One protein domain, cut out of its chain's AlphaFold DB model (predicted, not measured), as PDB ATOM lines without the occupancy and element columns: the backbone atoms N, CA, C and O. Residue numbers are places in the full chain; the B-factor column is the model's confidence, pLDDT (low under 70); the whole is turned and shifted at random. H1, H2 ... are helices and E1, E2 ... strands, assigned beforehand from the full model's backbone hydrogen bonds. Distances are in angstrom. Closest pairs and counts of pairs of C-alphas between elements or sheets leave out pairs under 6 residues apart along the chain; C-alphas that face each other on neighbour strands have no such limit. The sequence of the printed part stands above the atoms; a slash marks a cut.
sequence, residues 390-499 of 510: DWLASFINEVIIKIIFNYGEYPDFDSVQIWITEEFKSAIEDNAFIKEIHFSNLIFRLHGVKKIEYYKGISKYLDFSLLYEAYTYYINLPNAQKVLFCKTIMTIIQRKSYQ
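Overview. This is residues 390 to 499 of the 510 residues of the protein "Protein kinase domain-containing protein" of Desulfovibrio sp. 6_1_46AFAA (UniProt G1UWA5). Helices H4 and H5 make an open V, joined at its point by residues 476 to 478; H2 spans the two arms on one side of the V, while H1 lies side by side with H5 on the other. A small strand pair stands at each open end, E1 with E3 by the end of H5 and E2 with E4 by the beginning of H4, with short H3 between the pairs. The printed part has 110 residues, with five named helices and four named strands in the order H1, E1, H2, E2, H3, E3, E4, H4, H5. Both sheets, E1 - E3 and E2 - E4, are antiparallel, and the class is mixed, helices and strands. The whole is compact and rounded, with a radius of gyration of the C-alphas of 13.3 A and spans of 35 by 33 by 22 A.

Arrangement. H1, residues 390 to 399, touches residues 488 to 496 of H5, residues 479 to 497, at a shallow tilt of 5 degrees, the same way; the closest C-alphas, of Ala 393 and Ile 489, are 6.0 A apart. E1, residues 400 to 405, is the antiparallel neighbour of E3, residues 449 to 454, at 164 degrees; N 404 and O 451 are within hydrogen-bond range at 2.8 A. The closest C-alphas of E1 and H5, of Lys 402 and Lys 496, are 5.0 A apart. H2, residues 413 to 430, is the hub and touches three helices. It is about perpendicular to H5, at 86 degrees, with the C-alphas of Gln 417 and Cys 486 closest at 6.1 A. It touches H4, residues 464 to 475, at a steep tilt of 44 degrees, opposite ways, closest at the C-alphas of Ile 428 and Tyr 468, 6.5 A. It only just touches H3, residues 439 to 443, with 3 pairs of C-alphas within 8 A, closest at Phe 424 and Leu 442, 6.6 A. E2, residues 436 to 438, is the antiparallel neighbour of E4, residues 461 to 463, at 146 degrees, with N 462 and O 437 at 2.8 A. H4 and H5 are close but not clearly touching, while H1 and H2 are apart. In H1, H3, H4 and H5 every O i to N i+4 pair is within hydrogen-bond range; in H2, 12 of 14 are.

Along the chain. H1 begins at C-alpha 390, (29.888, 36.483, 12.081), and is 13.7 A long. H2 is 24.4 A, H4 16.9 A and H5 27.3 A long; E1 measures 13.9 A and E3 14.2 A. H5 ends at C-alpha 497, (45.642, 41.774, 3.126).

Size, cuts and confidence. The C-alphas farthest apart, of Gly 457 and Asn 479, are 37.7 A apart. The printed part has no cut and no long link. The mean pLDDT of the printed part is 71.6; 40 residues are under 70, among them residues 427 to 437 and 455 to 470.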
ATOM      1  N   ASP A 390      30.184  35.602  13.220       58.38
ATOM      2  CA  ASP A 390      29.888  36.483  12.081       58.38
ATOM      3  C   ASP A 390      29.864  37.955  12.518       58.38
ATOM      4  O   ASP A 390      30.208  38.826  11.722       58.38
ATOM      5  N   TRP A 391      29.576  38.251  13.792       69.69
ATOM      6  CA  TRP A 391      29.870  39.569  14.362       69.69
ATOM      7  C   TRP A 391      31.370  39.877  14.286       69.69
ATOM      8  O   TRP A 391      31.735  40.967  13.866       69.69
ATOM      9  N   LEU A 392      32.252  38.933  14.639       72.06
ATOM     10  CA  LEU A 392      33.703  39.143  14.568       72.06
ATOM     11  C   LEU A 392      34.146  39.329  13.114       72.06
ATOM     12  O   LEU A 392      34.967  40.193  12.817       72.06
ATOM     13  N   ALA A 393      33.581  38.538  12.205       69.69
ATOM     14  CA  ALA A 393      33.767  38.660  10.768       69.69
ATOM     15  C   ALA A 393      33.343  40.049  10.248       69.69
ATOM     16  O   ALA A 393      34.118  40.701   9.546       69.69
ATOM     17  N   SER A 394      32.152  40.528  10.625       68.69
ATOM     18  CA  SER A 394      31.642  41.873  10.314       68.69
ATOM     19  C   SER A 394      32.511  42.957  10.955       68.69
ATOM     20  O   SER A 394      32.924  43.878  10.262       68.69
ATOM     21  N   PHE A 395      32.918  42.795  12.213       72.88
ATOM     22  CA  PHE A 395      33.773  43.731  12.940       72.88
ATOM     23  C   PHE A 395      35.161  43.859  12.301       72.88
ATOM     24  O   PHE A 395      35.629  44.968  12.050       72.88
ATOM     25  N   ILE A 396      35.818  42.745  11.955       76.00
ATOM     26  CA  ILE A 396      37.074  42.759  11.186       76.00
ATOM     27  C   ILE A 396      36.848  43.466   9.844       76.00
ATOM     28  O   ILE A 396      37.668  44.284   9.425       76.00
ATOM     29  N   ASN A 397      35.735  43.180   9.169       72.12
ATOM     30  CA  ASN A 397      35.439  43.763   7.869       72.12
ATOM     31  C   ASN A 397      35.141  45.276   7.926       72.12
ATOM     32  O   ASN A 397      35.511  46.004   7.003       72.12
ATOM     33  N   GLU A 398      34.512  45.761   8.992       69.19
ATOM     34  CA  GLU A 398      34.091  47.156   9.158       69.19
ATOM     35  C   GLU A 398      35.170  48.034   9.796       69.19
ATOM     36  O   GLU A 398      35.304  49.199   9.430       69.19
ATOM     37  N   VAL A 399      35.968  47.490  10.718       69.25
ATOM     38  CA  VAL A 399      36.902  48.275  11.543       69.25
ATOM     39  C   VAL A 399      38.332  48.243  11.007       69.25
ATOM     40  O   VAL A 399      39.048  49.250  11.077       69.25
ATOM     41  N   ILE A 400      38.763  47.102  10.461       71.00
ATOM     42  CA  ILE A 400      40.124  46.930   9.950       71.00
ATOM     43  C   ILE A 400      40.164  47.342   8.478       71.00
ATOM     44  O   ILE A 400      39.427  46.823   7.636       71.00
ATOM     45  N   ILE A 401      41.047  48.287   8.162       71.19
ATOM     46  CA  ILE A 401      41.302  48.728   6.788       71.19
ATOM     47  C   ILE A 401      42.205  47.707   6.106       71.19
ATOM     48  O   ILE A 401      41.851  47.194   5.047       71.19
ATOM     49  N   LYS A 402      43.344  47.395   6.735       75.75
ATOM     50  CA  LYS A 402      44.386  46.559   6.140       75.75
ATOM     51  C   LYS A 402      45.146  45.764   7.193       75.75
ATOM     52  O   LYS A 402      45.410  46.264   8.287       75.75
ATOM     53  N   ILE A 403      45.527  44.540   6.842       78.06
ATOM     54  CA  ILE A 403      46.430  43.701   7.639       78.06
ATOM     55  C   ILE A 403      47.653  43.411   6.776       78.06
ATOM     56  O   ILE A 403      47.521  42.894   5.674       78.06
ATOM     57  N   ILE A 404      48.836  43.778   7.255       75.56
ATOM     58  CA  ILE A 404      50.103  43.609   6.545       75.56
ATOM     59  C   ILE A 404      50.814  42.407   7.149       75.56
ATOM     60  O   ILE A 404      51.054  42.383   8.360       75.56
ATOM     61  N   PHE A 405      51.169  41.448   6.301       74.88
ATOM     62  CA  PHE A 405      51.874  40.231   6.685       74.88
ATOM     63  C   PHE A 405      53.363  40.305   6.329       74.88
ATOM     64  O   PHE A 405      53.782  41.119   5.501       74.88
ATOM     65  N   ASN A 406      54.176  39.467   6.967       72.56
ATOM     66  CA  ASN A 406      55.525  39.185   6.490       72.56
ATOM     67  C   ASN A 406      55.463  38.452   5.142       72.56
ATOM     68  O   ASN A 406      54.503  37.744   4.835       72.56
ATOM     69  N   TYR A 407      56.496  38.636   4.319       68.75
ATOM     70  CA  TYR A 407      56.542  38.056   2.980       68.75
ATOM     71  C   TYR A 407      56.489  36.523   3.042       68.75
ATOM     72  O   TYR A 407      57.352  35.904   3.657       68.75
ATOM     73  N   GLY A 408      55.484  35.927   2.394       65.56
ATOM     74  CA  GLY A 408      55.284  34.476   2.365       65.56
ATOM     75  C   GLY A 408      54.605  33.881   3.606       65.56
ATOM     76  O   GLY A 408      54.319  32.691   3.601       65.56
ATOM     77  N   GLU A 409      54.290  34.681   4.629       73.94
ATOM     78  CA  GLU A 409      53.644  34.228   5.874       73.94
ATOM     79  C   GLU A 409      52.153  34.603   5.893       73.94
ATOM     80  O   GLU A 409      51.655  35.240   6.822       73.94
ATOM     81  N   TYR A 410      51.423  34.271   4.827       74.12
ATOM     82  CA  TYR A 410      49.979  34.505   4.782       74.12
ATOM     83  C   TYR A 410      49.233  33.475   5.642       74.12
ATOM     84  O   TYR A 410      49.645  32.319   5.703       74.12
ATOM     85  N   PRO A 411      48.114  33.858   6.282       76.44
ATOM     86  CA  PRO A 411      47.390  32.957   7.159       76.44
ATOM     87  C   PRO A 411      46.674  31.892   6.328       76.44
ATOM     88  O   PRO A 411      45.897  32.213   5.420       76.44
ATOM     89  N   ASP A 412      46.922  30.633   6.668       78.00
ATOM     90  CA  ASP A 412      46.216  29.469   6.148       78.00
ATOM     91  C   ASP A 412      45.138  28.979   7.131       78.00
ATOM     92  O   ASP A 412      44.913  29.550   8.204       78.00
ATOM     93  N   PHE A 413      44.410  27.937   6.729       79.56
ATOM     94  CA  PHE A 413      43.307  27.394   7.516       79.56
ATOM     95  C   PHE A 413      43.772  26.912   8.897       79.56
ATOM     96  O   PHE A 413      43.113  27.213   9.894       79.56
ATOM     97  N   ASP A 414      44.905  26.212   8.953       77.12
ATOM     98  CA  ASP A 414      45.442  25.646  10.189       77.12
ATOM     99  C   ASP A 414      45.909  26.755  11.137       77.12
ATOM    100  O   ASP A 414      45.585  26.733  12.324       77.12
ATOM    101  N   SER A 415      46.555  27.793  10.605       79.25
ATOM    102  CA  SER A 415      46.964  28.982  11.356       79.25
ATOM    103  C   SER A 415      45.770  29.710  11.972       79.25
ATOM    104  O   SER A 415      45.827  30.128  13.127       79.25
ATOM    105  N   VAL A 416      44.661  29.844  11.233       82.06
ATOM    106  CA  VAL A 416      43.425  30.461  11.749       82.06
ATOM    107  C   VAL A 416      42.744  29.561  12.777       82.06
ATOM    108  O   VAL A 416      42.226  30.057  13.778       82.06
ATOM    109  N   GLN A 417      42.753  28.245  12.566       83.44
ATOM    110  CA  GLN A 417      42.198  27.301  13.525       83.44
ATOM    111  C   GLN A 417      42.964  27.348  14.851       83.44
ATOM    112  O   GLN A 417      42.322  27.524  15.885       83.44
ATOM    113  N   ILE A 418      44.300  27.268  14.818       79.38
ATOM    114  CA  ILE A 418      45.183  27.402  15.990       79.38
ATOM    115  C   ILE A 418      44.949  28.748  16.670       79.38
ATOM    116  O   ILE A 418      44.751  28.811  17.883       79.38
ATOM    117  N   TRP A 419      44.881  29.824  15.886       85.38
ATOM    118  CA  TRP A 419      44.613  31.155  16.411       85.38
ATOM    119  C   TRP A 419      43.290  31.218  17.184       85.38
ATOM    120  O   TRP A 419      43.259  31.772  18.276       85.38
ATOM    121  N   ILE A 420      42.212  30.598  16.693       81.75
ATOM    122  CA  ILE A 420      40.926  30.557  17.408       81.75
ATOM    123  C   ILE A 420      40.988  29.628  18.631       81.75
ATOM    124  O   ILE A 420      40.479  29.973  19.696       81.75
ATOM    125  N   THR A 421      41.564  28.429  18.502       80.12
ATOM    126  CA  THR A 421      41.491  27.401  19.555       80.12
ATOM    127  C   THR A 421      42.483  27.604  20.689       80.12
ATOM    128  O   THR A 421      42.196  27.177  21.810       80.12
ATOM    129  N   GLU A 422      43.616  28.242  20.410       78.56
ATOM    130  CA  GLU A 422      44.736  28.386  21.341       78.56
ATOM    131  C   GLU A 422      44.968  29.852  21.695       78.56
ATOM    132  O   GLU A 422      44.845  30.215  22.861       78.56
ATOM    133  N   GLU A 423      45.204  30.721  20.712       77.69
ATOM    134  CA  GLU A 423      45.564  32.122  20.978       77.69
ATOM    135  C   GLU A 423      44.383  32.968  21.460       77.69
ATOM    136  O   GLU A 423      44.515  33.757  22.395       77.69
ATOM    137  N   PHE A 424      43.204  32.785  20.867       74.88
ATOM    138  CA  PHE A 424      41.961  33.435  21.288       74.88
ATOM    139  C   PHE A 424      41.556  32.968  22.680       74.88
ATOM    140  O   PHE A 424      41.180  33.771  23.532       74.88
ATOM    141  N   LYS A 425      41.688  31.660  22.915       74.00
ATOM    142  CA  LYS A 425      41.452  31.035  24.210       74.00
ATOM    143  C   LYS A 425      42.405  31.594  25.265       74.00
ATOM    144  O   LYS A 425      41.928  32.045  26.298       74.00
ATOM    145  N   SER A 426      43.710  31.632  24.989       70.81
ATOM    146  CA  SER A 426      44.718  32.235  25.871       70.81
ATOM    147  C   SER A 426      44.395  33.699  26.127       70.81
ATOM    148  O   SER A 426      44.332  34.107  27.275       70.81
ATOM    149  N   ALA A 427      44.091  34.492  25.101       65.19
ATOM    150  CA  ALA A 427      43.744  35.895  25.291       65.19
ATOM    151  C   ALA A 427      42.503  36.081  26.182       65.19
ATOM    152  O   ALA A 427      42.475  37.007  26.990       65.19
ATOM    153  N   ILE A 428      41.507  35.200  26.078       63.53
ATOM    154  CA  ILE A 428      40.332  35.186  26.954       63.53
ATOM    155  C   ILE A 428      40.712  34.767  28.385       63.53
ATOM    156  O   ILE A 428      40.328  35.434  29.344       63.53
ATOM    157  N   GLU A 429      41.473  33.686  28.540       62.50
ATOM    158  CA  GLU A 429      41.890  33.143  29.840       62.50
ATOM    159  C   GLU A 429      42.824  34.103  30.597       62.50
ATOM    160  O   GLU A 429      42.669  34.286  31.807       62.50
ATOM    161  N   ASP A 430      43.725  34.774  29.881       57.34
ATOM    162  CA  ASP A 430      44.729  35.701  30.409       57.34
ATOM    163  C   ASP A 430      44.139  37.074  30.774       57.34
ATOM    164  O   ASP A 430      44.735  37.814  31.555       57.34
ATOM    165  N   ASN A 431      42.976  37.441  30.218       55.00
ATOM    166  CA  ASN A 431      42.383  38.777  30.376       55.00
ATOM    167  C   ASN A 431      40.959  38.757  30.962       55.00
ATOM    168  O   ASN A 431      40.255  39.761  30.881       55.00
ATOM    169  N   ALA A 432      40.549  37.662  31.615       53.62
ATOM    170  CA  ALA A 432      39.194  37.448  32.152       53.62
ATOM    171  C   ALA A 432      38.686  38.475  33.189       53.62
ATOM    172  O   ALA A 432      37.517  38.443  33.577       53.62
ATOM    173  N   PHE A 433      39.548  39.385  33.640       46.03
ATOM    174  CA  PHE A 433      39.243  40.433  34.618       46.03
ATOM    175  C   PHE A 433      39.189  41.837  34.036       46.03
ATOM    176  O   PHE A 433      38.832  42.782  34.741       46.03
ATOM    177  N   ILE A 434      39.579  41.995  32.775       52.75
ATOM    178  CA  ILE A 434      39.571  43.287  32.108       52.75
ATOM    179  C   ILE A 434      38.201  43.444  31.449       52.75
ATOM    180  O   ILE A 434      37.714  42.527  30.795       52.75
ATOM    181  N   LYS A 435      37.554  44.601  31.635       55.16
ATOM    182  CA  LYS A 435      36.243  44.875  31.018       55.16
ATOM    183  C   LYS A 435      36.314  44.906  29.490       55.16
ATOM    184  O   LYS A 435      35.336  44.580  28.826       55.16
ATOM    185  N   GLU A 436      37.471  45.276  28.949       66.50
ATOM    186  CA  GLU A 436      37.676  45.436  27.518       66.50
ATOM    187  C   GLU A 436      39.062  44.944  27.079       66.50
ATOM    188  O   GLU A 436      40.060  45.182  27.761       66.50
ATOM    189  N   ILE A 437      39.148  44.307  25.911       67.56
ATOM    190  CA  ILE A 437      40.416  43.885  25.297       67.56
ATOM    191  C   ILE A 437      40.669  44.705  24.043       67.56
ATOM    192  O   ILE A 437      39.794  44.857  23.193       67.56
ATOM    193  N   HIS A 438      41.903  45.182  23.880       72.19
ATOM    194  CA  HIS A 438      42.301  45.821  22.635       72.19
ATOM    195  C   HIS A 438      42.385  44.778  21.511       72.19
ATOM    196  O   HIS A 438      43.258  43.905  21.517       72.19
ATOM    197  N   PHE A 439      41.498  44.882  20.524       72.19
ATOM    198  CA  PHE A 439      41.311  43.882  19.476       72.19
ATOM    199  C   PHE A 439      42.577  43.605  18.663       72.19
ATOM    200  O   PHE A 439      42.827  42.471  18.258       72.19
ATOM    201  N   SER A 440      43.434  44.617  18.482       67.81
ATOM    202  CA  SER A 440      44.708  44.419  17.783       67.81
ATOM    203  C   SER A 440      45.573  43.357  18.438       67.81
ATOM    204  O   SER A 440      46.267  42.645  17.733       67.81
ATOM    205  N   ASN A 441      45.549  43.245  19.769       71.06
ATOM    206  CA  ASN A 441      46.404  42.306  20.494       71.06
ATOM    207  C   ASN A 441      46.016  40.862  20.191       71.06
ATOM    208  O   ASN A 441      46.852  39.970  20.248       71.06
ATOM    209  N   LEU A 442      44.749  40.655  19.847       74.81
ATOM    210  CA  LEU A 442      44.215  39.378  19.429       74.81
ATOM    211  C   LEU A 442      44.654  39.062  17.999       74.81
ATOM    212  O   LEU A 442      45.204  37.999  17.749       74.81
ATOM    213  N   ILE A 443      44.494  40.012  17.074       77.00
ATOM    214  CA  ILE A 443      44.865  39.836  15.662       77.00
ATOM    215  C   ILE A 443      46.388  39.746  15.474       77.00
ATOM    216  O   ILE A 443      46.842  38.980  14.636       77.00
ATOM    217  N   PHE A 444      47.195  40.452  16.273       76.62
ATOM    218  CA  PHE A 444      48.663  40.360  16.230       76.62
ATOM    219  C   PHE A 444      49.206  38.979  16.618       76.62
ATOM    220  O   PHE A 444      50.353  38.680  16.305       76.62
ATOM    221  N   ARG A 445      48.405  38.143  17.289       76.00
ATOM    222  CA  ARG A 445      48.764  36.749  17.590       76.00
ATOM    223  C   ARG A 445      48.528  35.806  16.409       76.00
ATOM    224  O   ARG A 445      48.960  34.661  16.460       76.00
ATOM    225  N   LEU A 446      47.837  36.252  15.358       80.38
ATOM    226  CA  LEU A 446      47.703  35.462  14.141       80.38
ATOM    227  C   LEU A 446      49.055  35.395  13.426       80.38
ATOM    228  O   LEU A 446      49.749  36.403  13.282       80.38
ATOM    229  N   HIS A 447      49.406  34.197  12.961       78.12
ATOM    230  CA  HIS A 447      50.678  33.938  12.300       78.12
ATOM    231  C   HIS A 447      50.940  34.910  11.135       78.12
ATOM    232  O   HIS A 447      50.047  35.202  10.337       78.12
ATOM    233  N   GLY A 448      52.171  35.424  11.070       70.25
ATOM    234  CA  GLY A 448      52.657  36.284   9.992       70.25
ATOM    235  C   GLY A 448      52.211  37.747  10.029       70.25
ATOM    236  O   GLY A 448      52.677  38.529   9.200       70.25
ATOM    237  N   VAL A 449      51.344  38.169  10.960       77.62
ATOM    238  CA  VAL A 449      50.886  39.571  11.036       77.62
ATOM    239  C   VAL A 449      52.028  40.497  11.468       77.62
ATOM    240  O   VAL A 449      52.513  40.444  12.595       77.62
ATOM    241  N   LYS A 450      52.410  41.428  10.588       76.38
ATOM    242  CA  LYS A 450      53.436  42.453  10.835       76.38
ATOM    243  C   LYS A 450      52.844  43.768  11.337       76.38
ATOM    244  O   LYS A 450      53.421  44.424  12.203       76.38
ATOM    245  N   LYS A 451      51.718  44.202  10.763       77.12
ATOM    246  CA  LYS A 451      51.067  45.484  11.088       77.12
ATOM    247  C   LYS A 451      49.572  45.431  10.777       77.12
ATOM    248  O   LYS A 451      49.155  44.740   9.856       77.12
ATOM    249  N   ILE A 452      48.771  46.203  11.512       78.44
ATOM    250  CA  ILE A 452      47.328  46.338  11.285       78.44
ATOM    251  C   ILE A 452      46.960  47.825  11.199       78.44
ATOM    252  O   ILE A 452      47.418  48.626  12.017       78.44
ATOM    253  N   GLU A 453      46.132  48.189  10.222       75.50
ATOM    254  CA  GLU A 453      45.635  49.548   9.982       75.50
ATOM    255  C   GLU A 453      44.107  49.605  10.132       75.50
ATOM    256  O   GLU A 453      43.392  48.711   9.680       75.50
ATOM    257  N   TYR A 454      43.599  50.667  10.766       77.38
ATOM    258  CA  TYR A 454      42.206  50.786  11.220       77.38
ATOM    259  C   TYR A 454      41.585  52.114  10.796       77.38
ATOM    260  O   TYR A 454      42.298  53.108  10.627       77.38
ATOM    261  N   TYR A 455      40.254  52.165  10.733       64.38
ATOM    262  CA  TYR A 455      39.530  53.425  10.577       64.38
ATOM    263  C   TYR A 455      39.719  54.344  11.792       64.38
ATOM    264  O   TYR A 455      39.698  53.923  12.953       64.38
ATOM    265  N   LYS A 456      39.923  55.635  11.521       54.41
ATOM    266  CA  LYS A 456      40.156  56.657  12.547       54.41
ATOM    267  C   LYS A 456      38.853  56.933  13.310       54.41
ATOM    268  O   LYS A 456      37.858  57.289  12.694       54.41
ATOM    269  N   GLY A 457      38.882  56.816  14.640       49.88
ATOM    270  CA  GLY A 457      37.746  57.145  15.518       49.88
ATOM    271  C   GLY A 457      36.872  55.966  15.961       49.88
ATOM    272  O   GLY A 457      35.928  56.188  16.713       49.88
ATOM    273  N   ILE A 458      37.183  54.730  15.557       58.91
ATOM    274  CA  ILE A 458      36.489  53.529  16.050       58.91
ATOM    275  C   ILE A 458      37.159  53.020  17.335       58.91
ATOM    276  O   ILE A 458      38.390  53.033  17.442       58.91
ATOM    277  N   SER A 459      36.350  52.570  18.307       55.75
ATOM    278  CA  SER A 459      36.864  51.921  19.517       55.75
ATOM    279  C   SER A 459      37.637  50.662  19.139       55.75
ATOM    280  O   SER A 459      37.115  49.751  18.501       55.75
ATOM    281  N   LYS A 460      38.904  50.613  19.547       67.31
ATOM    282  CA  LYS A 460      39.775  49.449  19.349       67.31
ATOM    283  C   LYS A 460      39.574  48.388  20.431       67.31
ATOM    284  O   LYS A 460      40.233  47.354  20.400       67.31
ATOM    285  N   TYR A 461      38.715  48.679  21.396       66.94
ATOM    286  CA  TYR A 461      38.453  47.875  22.568       66.94
ATOM    287  C   TYR A 461      37.145  47.113  22.366       66.94
ATOM    288  O   TYR A 461      36.125  47.707  22.019       66.94
ATOM    289  N   LEU A 462      37.200  45.794  22.536       66.19
ATOM    290  CA  LEU A 462      36.039  44.913  22.531       66.19
ATOM    291  C   LEU A 462      35.605  44.631  23.960       66.19
ATOM    292  O   LEU A 462      36.459  44.341  24.799       66.19
ATOM    293  N   ASP A 463      34.294  44.641  24.200       67.31
ATOM    294  CA  ASP A 463      33.726  44.110  25.439       67.31
ATOM    295  C   ASP A 463      34.145  42.644  25.585       67.31
ATOM    296  O   ASP A 463      33.940  41.816  24.687       67.31
ATOM    297  N   PHE A 464      34.753  42.333  26.727       67.06
ATOM    298  CA  PHE A 464      35.212  40.987  27.035       67.06
ATOM    299  C   PHE A 464      34.069  39.961  26.999       67.06
ATOM    300  O   PHE A 464      34.270  38.823  26.573       67.06
ATOM    301  N   SER A 465      32.865  40.363  27.408       61.50
ATOM    302  CA  SER A 465      31.674  39.507  27.457       61.50
ATOM    303  C   SER A 465      31.320  38.973  26.069       61.50
ATOM    304  O   SER A 465      31.139  37.768  25.902       61.50
ATOM    305  N   LEU A 466      31.346  39.843  25.053       63.53
ATOM    306  CA  LEU A 466      31.079  39.473  23.660       63.53
ATOM    307  C   LEU A 466      32.137  38.506  23.116       63.53
ATOM    308  O   LEU A 466      31.813  37.528  22.442       63.53
ATOM    309  N   LEU A 467      33.412  38.748  23.440       69.75
ATOM    310  CA  LEU A 467      34.514  37.892  23.003       69.75
ATOM    311  C   LEU A 467      34.414  36.481  23.601       69.75
ATOM    312  O   LEU A 467      34.603  35.478  22.908       69.75
ATOM    313  N   TYR A 468      34.091  36.418  24.891       69.56
ATOM    314  CA  TYR A 468      33.916  35.182  25.640       69.56
ATOM    315  C   TYR A 468      32.738  34.346  25.116       69.56
ATOM    316  O   TYR A 468      32.860  33.133  24.907       69.56
ATOM    317  N   GLU A 469      31.598  34.992  24.875       65.19
ATOM    318  CA  GLU A 469      30.393  34.349  24.346       65.19
ATOM    319  C   GLU A 469      30.629  33.779  22.945       65.19
ATOM    320  O   GLU A 469      30.268  32.633  22.666       65.19
ATOM    321  N   ALA A 470      31.327  34.523  22.090       67.44
ATOM    322  CA  ALA A 470      31.600  34.102  20.725       67.44
ATOM    323  C   ALA A 470      32.606  32.931  20.641       67.44
ATOM    324  O   ALA A 470      32.430  32.015  19.830       67.44
ATOM    325  N   TYR A 471      33.611  32.885  21.524       75.69
ATOM    326  CA  TYR A 471      34.475  31.704  21.672       75.69
ATOM    327  C   TYR A 471      33.688  30.481  22.165       75.69
ATOM    328  O   TYR A 471      33.823  29.380  21.624       75.69
ATOM    329  N   THR A 472      32.810  30.684  23.152       67.69
ATOM    330  CA  THR A 472      31.944  29.630  23.700       67.69
ATOM    331  C   THR A 472      30.988  29.074  22.642       67.69
ATOM    332  O   THR A 472      30.735  27.869  22.595       67.69
ATOM    333  N   TYR A 473      30.482  29.921  21.748       71.38
ATOM    334  CA  TYR A 473      29.698  29.483  20.598       71.38
ATOM    335  C   TYR A 473      30.513  28.558  19.683       71.38
ATOM    336  O   TYR A 473      30.077  27.443  19.389       71.38
ATOM    337  N   TYR A 474      31.727  28.966  19.297       77.19
ATOM    338  CA  TYR A 474      32.583  28.190  18.397       77.19
ATOM    339  C   TYR A 474      32.917  26.795  18.927       77.19
ATOM    340  O   TYR A 474      32.785  25.814  18.193       77.19
ATOM    341  N   ILE A 475      33.303  26.662  20.200       77.06
ATOM    342  CA  ILE A 475      33.668  25.353  20.769       77.06
ATOM    343  C   ILE A 475      32.495  24.361  20.769       77.06
ATOM    344  O   ILE A 475      32.728  23.153  20.664       77.06
ATOM    345  N   ASN A 476      31.258  24.862  20.793       73.56
ATOM    346  CA  ASN A 476      30.029  24.069  20.792       73.56
ATOM    347  C   ASN A 476      29.488  23.754  19.384       73.56
ATOM    348  O   ASN A 476      28.513  23.012  19.256       73.56
ATOM    349  N   LEU A 477      30.109  24.273  18.318       73.25
ATOM    350  CA  LEU A 477      29.718  23.952  16.946       73.25
ATOM    351  C   LEU A 477      30.080  22.499  16.559       73.25
ATOM    352  O   LEU A 477      31.143  21.993  16.945       73.25
ATOM    353  N   PRO A 478      29.264  21.836  15.716       78.00
ATOM    354  CA  PRO A 478      29.651  20.617  15.009       78.00
ATOM    355  C   PRO A 478      30.914  20.821  14.159       78.00
ATOM    356  O   PRO A 478      31.116  21.890  13.583       78.00
ATOM    357  N   ASN A 479      31.729  19.773  13.991       77.00
ATOM    358  CA  ASN A 479      33.012  19.853  13.271       77.00
ATOM    359  C   ASN A 479      32.888  20.441  11.854       77.00
ATOM    360  O   ASN A 479      33.689  21.288  11.471       77.00
ATOM    361  N   ALA A 480      31.854  20.064  11.095       72.69
ATOM    362  CA  ALA A 480      31.625  20.611   9.754       72.69
ATOM    363  C   ALA A 480      31.356  22.131   9.765       72.69
ATOM    364  O   ALA A 480      31.791  22.846   8.864       72.69
ATOM    365  N   GLN A 481      30.680  22.634  10.804       75.69
ATOM    366  CA  GLN A 481      30.393  24.061  10.965       75.69
ATOM    367  C   GLN A 481      31.627  24.829  11.454       75.69
ATOM    368  O   GLN A 481      31.880  25.913  10.944       75.69
ATOM    369  N   LYS A 482      32.456  24.245  12.334       79.38
ATOM    370  CA  LYS A 482      33.762  24.817  12.728       79.38
ATOM    371  C   LYS A 482      34.685  25.035  11.526       79.38
ATOM    372  O   LYS A 482      35.303  26.086  11.407       79.38
ATOM    373  N   VAL A 483      34.731  24.074  10.600       79.69
ATOM    374  CA  VAL A 483      35.534  24.190   9.370       79.69
ATOM    375  C   VAL A 483      35.047  25.344   8.496       79.69
ATOM    376  O   VAL A 483      35.855  26.157   8.047       79.69
ATOM    377  N   LEU A 484      33.735  25.431   8.247       77.31
ATOM    378  CA  LEU A 484      33.160  26.523   7.454       77.31
ATOM    379  C   LEU A 484      33.472  27.884   8.086       77.31
ATOM    380  O   LEU A 484      33.846  28.831   7.404       77.31
ATOM    381  N   PHE A 485      33.387  27.941   9.405       78.06
ATOM    382  CA  PHE A 485      33.610  29.130  10.197       78.06
ATOM    383  C   PHE A 485      35.057  29.644  10.146       78.06
ATOM    384  O   PHE A 485      35.281  30.818   9.850       78.06
ATOM    385  N   CYS A 486      36.051  28.770  10.335       81.69
ATOM    386  CA  CYS A 486      37.462  29.140  10.177       81.69
ATOM    387  C   CYS A 486      37.766  29.614   8.747       81.69
ATOM    388  O   CYS A 486      38.472  30.604   8.560       81.69
ATOM    389  N   LYS A 487      37.180  28.966   7.726       80.25
ATOM    390  CA  LYS A 487      37.336  29.379   6.320       80.25
ATOM    391  C   LYS A 487      36.768  30.774   6.050       80.25
ATOM    392  O   LYS A 487      37.381  31.540   5.304       80.25
ATOM    393  N   THR A 488      35.640  31.127   6.666       79.50
ATOM    394  CA  THR A 488      35.050  32.470   6.559       79.50
ATOM    395  C   THR A 488      35.979  33.536   7.141       79.50
ATOM    396  O   THR A 488      36.290  34.510   6.455       79.50
ATOM    397  N   ILE A 489      36.490  33.330   8.361       80.25
ATOM    398  CA  ILE A 489      37.431  34.257   9.013       80.25
ATOM    399  C   ILE A 489      38.723  34.402   8.198       80.25
ATOM    400  O   ILE A 489      39.144  35.523   7.910       80.25
ATOM    401  N   MET A 490      39.304  33.285   7.747       83.56
ATOM    402  CA  MET A 490      40.488  33.272   6.883       83.56
ATOM    403  C   MET A 490      40.272  34.112   5.618       83.56
ATOM    404  O   MET A 490      41.088  34.973   5.297       83.56
ATOM    405  N   THR A 491      39.135  33.925   4.938       81.00
ATOM    406  CA  THR A 491      38.798  34.657   3.706       81.00
ATOM    407  C   THR A 491      38.721  36.166   3.943       81.00
ATOM    408  O   THR A 491      39.186  36.953   3.118       81.00
ATOM    409  N   ILE A 492      38.146  36.597   5.067       79.00
ATOM    410  CA  ILE A 492      38.027  38.020   5.413       79.00
ATOM    411  C   ILE A 492      39.404  38.629   5.678       79.00
ATOM    412  O   ILE A 492      39.719  39.691   5.140       79.00
ATOM    413  N   ILE A 493      40.244  37.938   6.449       80.06
ATOM    414  CA  ILE A 493      41.603  38.382   6.773       80.06
ATOM    415  C   ILE A 493      42.460  38.483   5.503       80.06
ATOM    416  O   ILE A 493      43.114  39.503   5.280       80.06
ATOM    417  N   GLN A 494      42.399  37.479   4.625       76.81
ATOM    418  CA  GLN A 494      43.115  37.480   3.346       76.81
ATOM    419  C   GLN A 494      42.642  38.612   2.418       76.81
ATOM    420  O   GLN A 494      43.466  39.307   1.823       76.81
ATOM    421  N   ARG A 495      41.330  38.882   2.342       77.88
ATOM    422  CA  ARG A 495      40.793  40.020   1.568       77.88
ATOM    423  C   ARG A 495      41.298  41.372   2.072       77.88
ATOM    424  O   ARG A 495      41.583  42.248   1.261       77.88
ATOM    425  N   LYS A 496      41.442  41.542   3.390       73.44
ATOM    426  CA  LYS A 496      42.015  42.754   4.005       73.44
ATOM    427  C   LYS A 496      43.531  42.877   3.814       73.44
ATOM    428  O   LYS A 496      44.068  43.967   3.983       73.44
ATOM    429  N   SER A 497      44.209  41.792   3.448       67.44
ATOM    430  CA  SER A 497      45.642  41.774   3.126       67.44
ATOM    431  C   SER A 497      45.934  42.215   1.683       67.44
ATOM    432  O   SER A 497      46.888  42.946   1.426       67.44
ATOM    433  N   TYR A 498      45.056  41.869   0.734       57.25
ATOM    434  CA  TYR A 498      45.292  41.992  -0.715       57.25
ATOM    435  C   TYR A 498      45.317  43.420  -1.310       57.25
ATOM    436  O   TYR A 498      45.543  43.579  -2.510       57.25
ATOM    437  N   GLN A 499      45.141  44.484  -0.516       51.03
ATOM    438  CA  GLN A 499      45.141  45.881  -1.000       51.03
ATOM    439  C   GLN A 499      46.542  46.465  -1.298       51.03
ATOM    440  O   GLN A 499      46.719  47.680  -1.300       51.03
TER     441      GLN A 499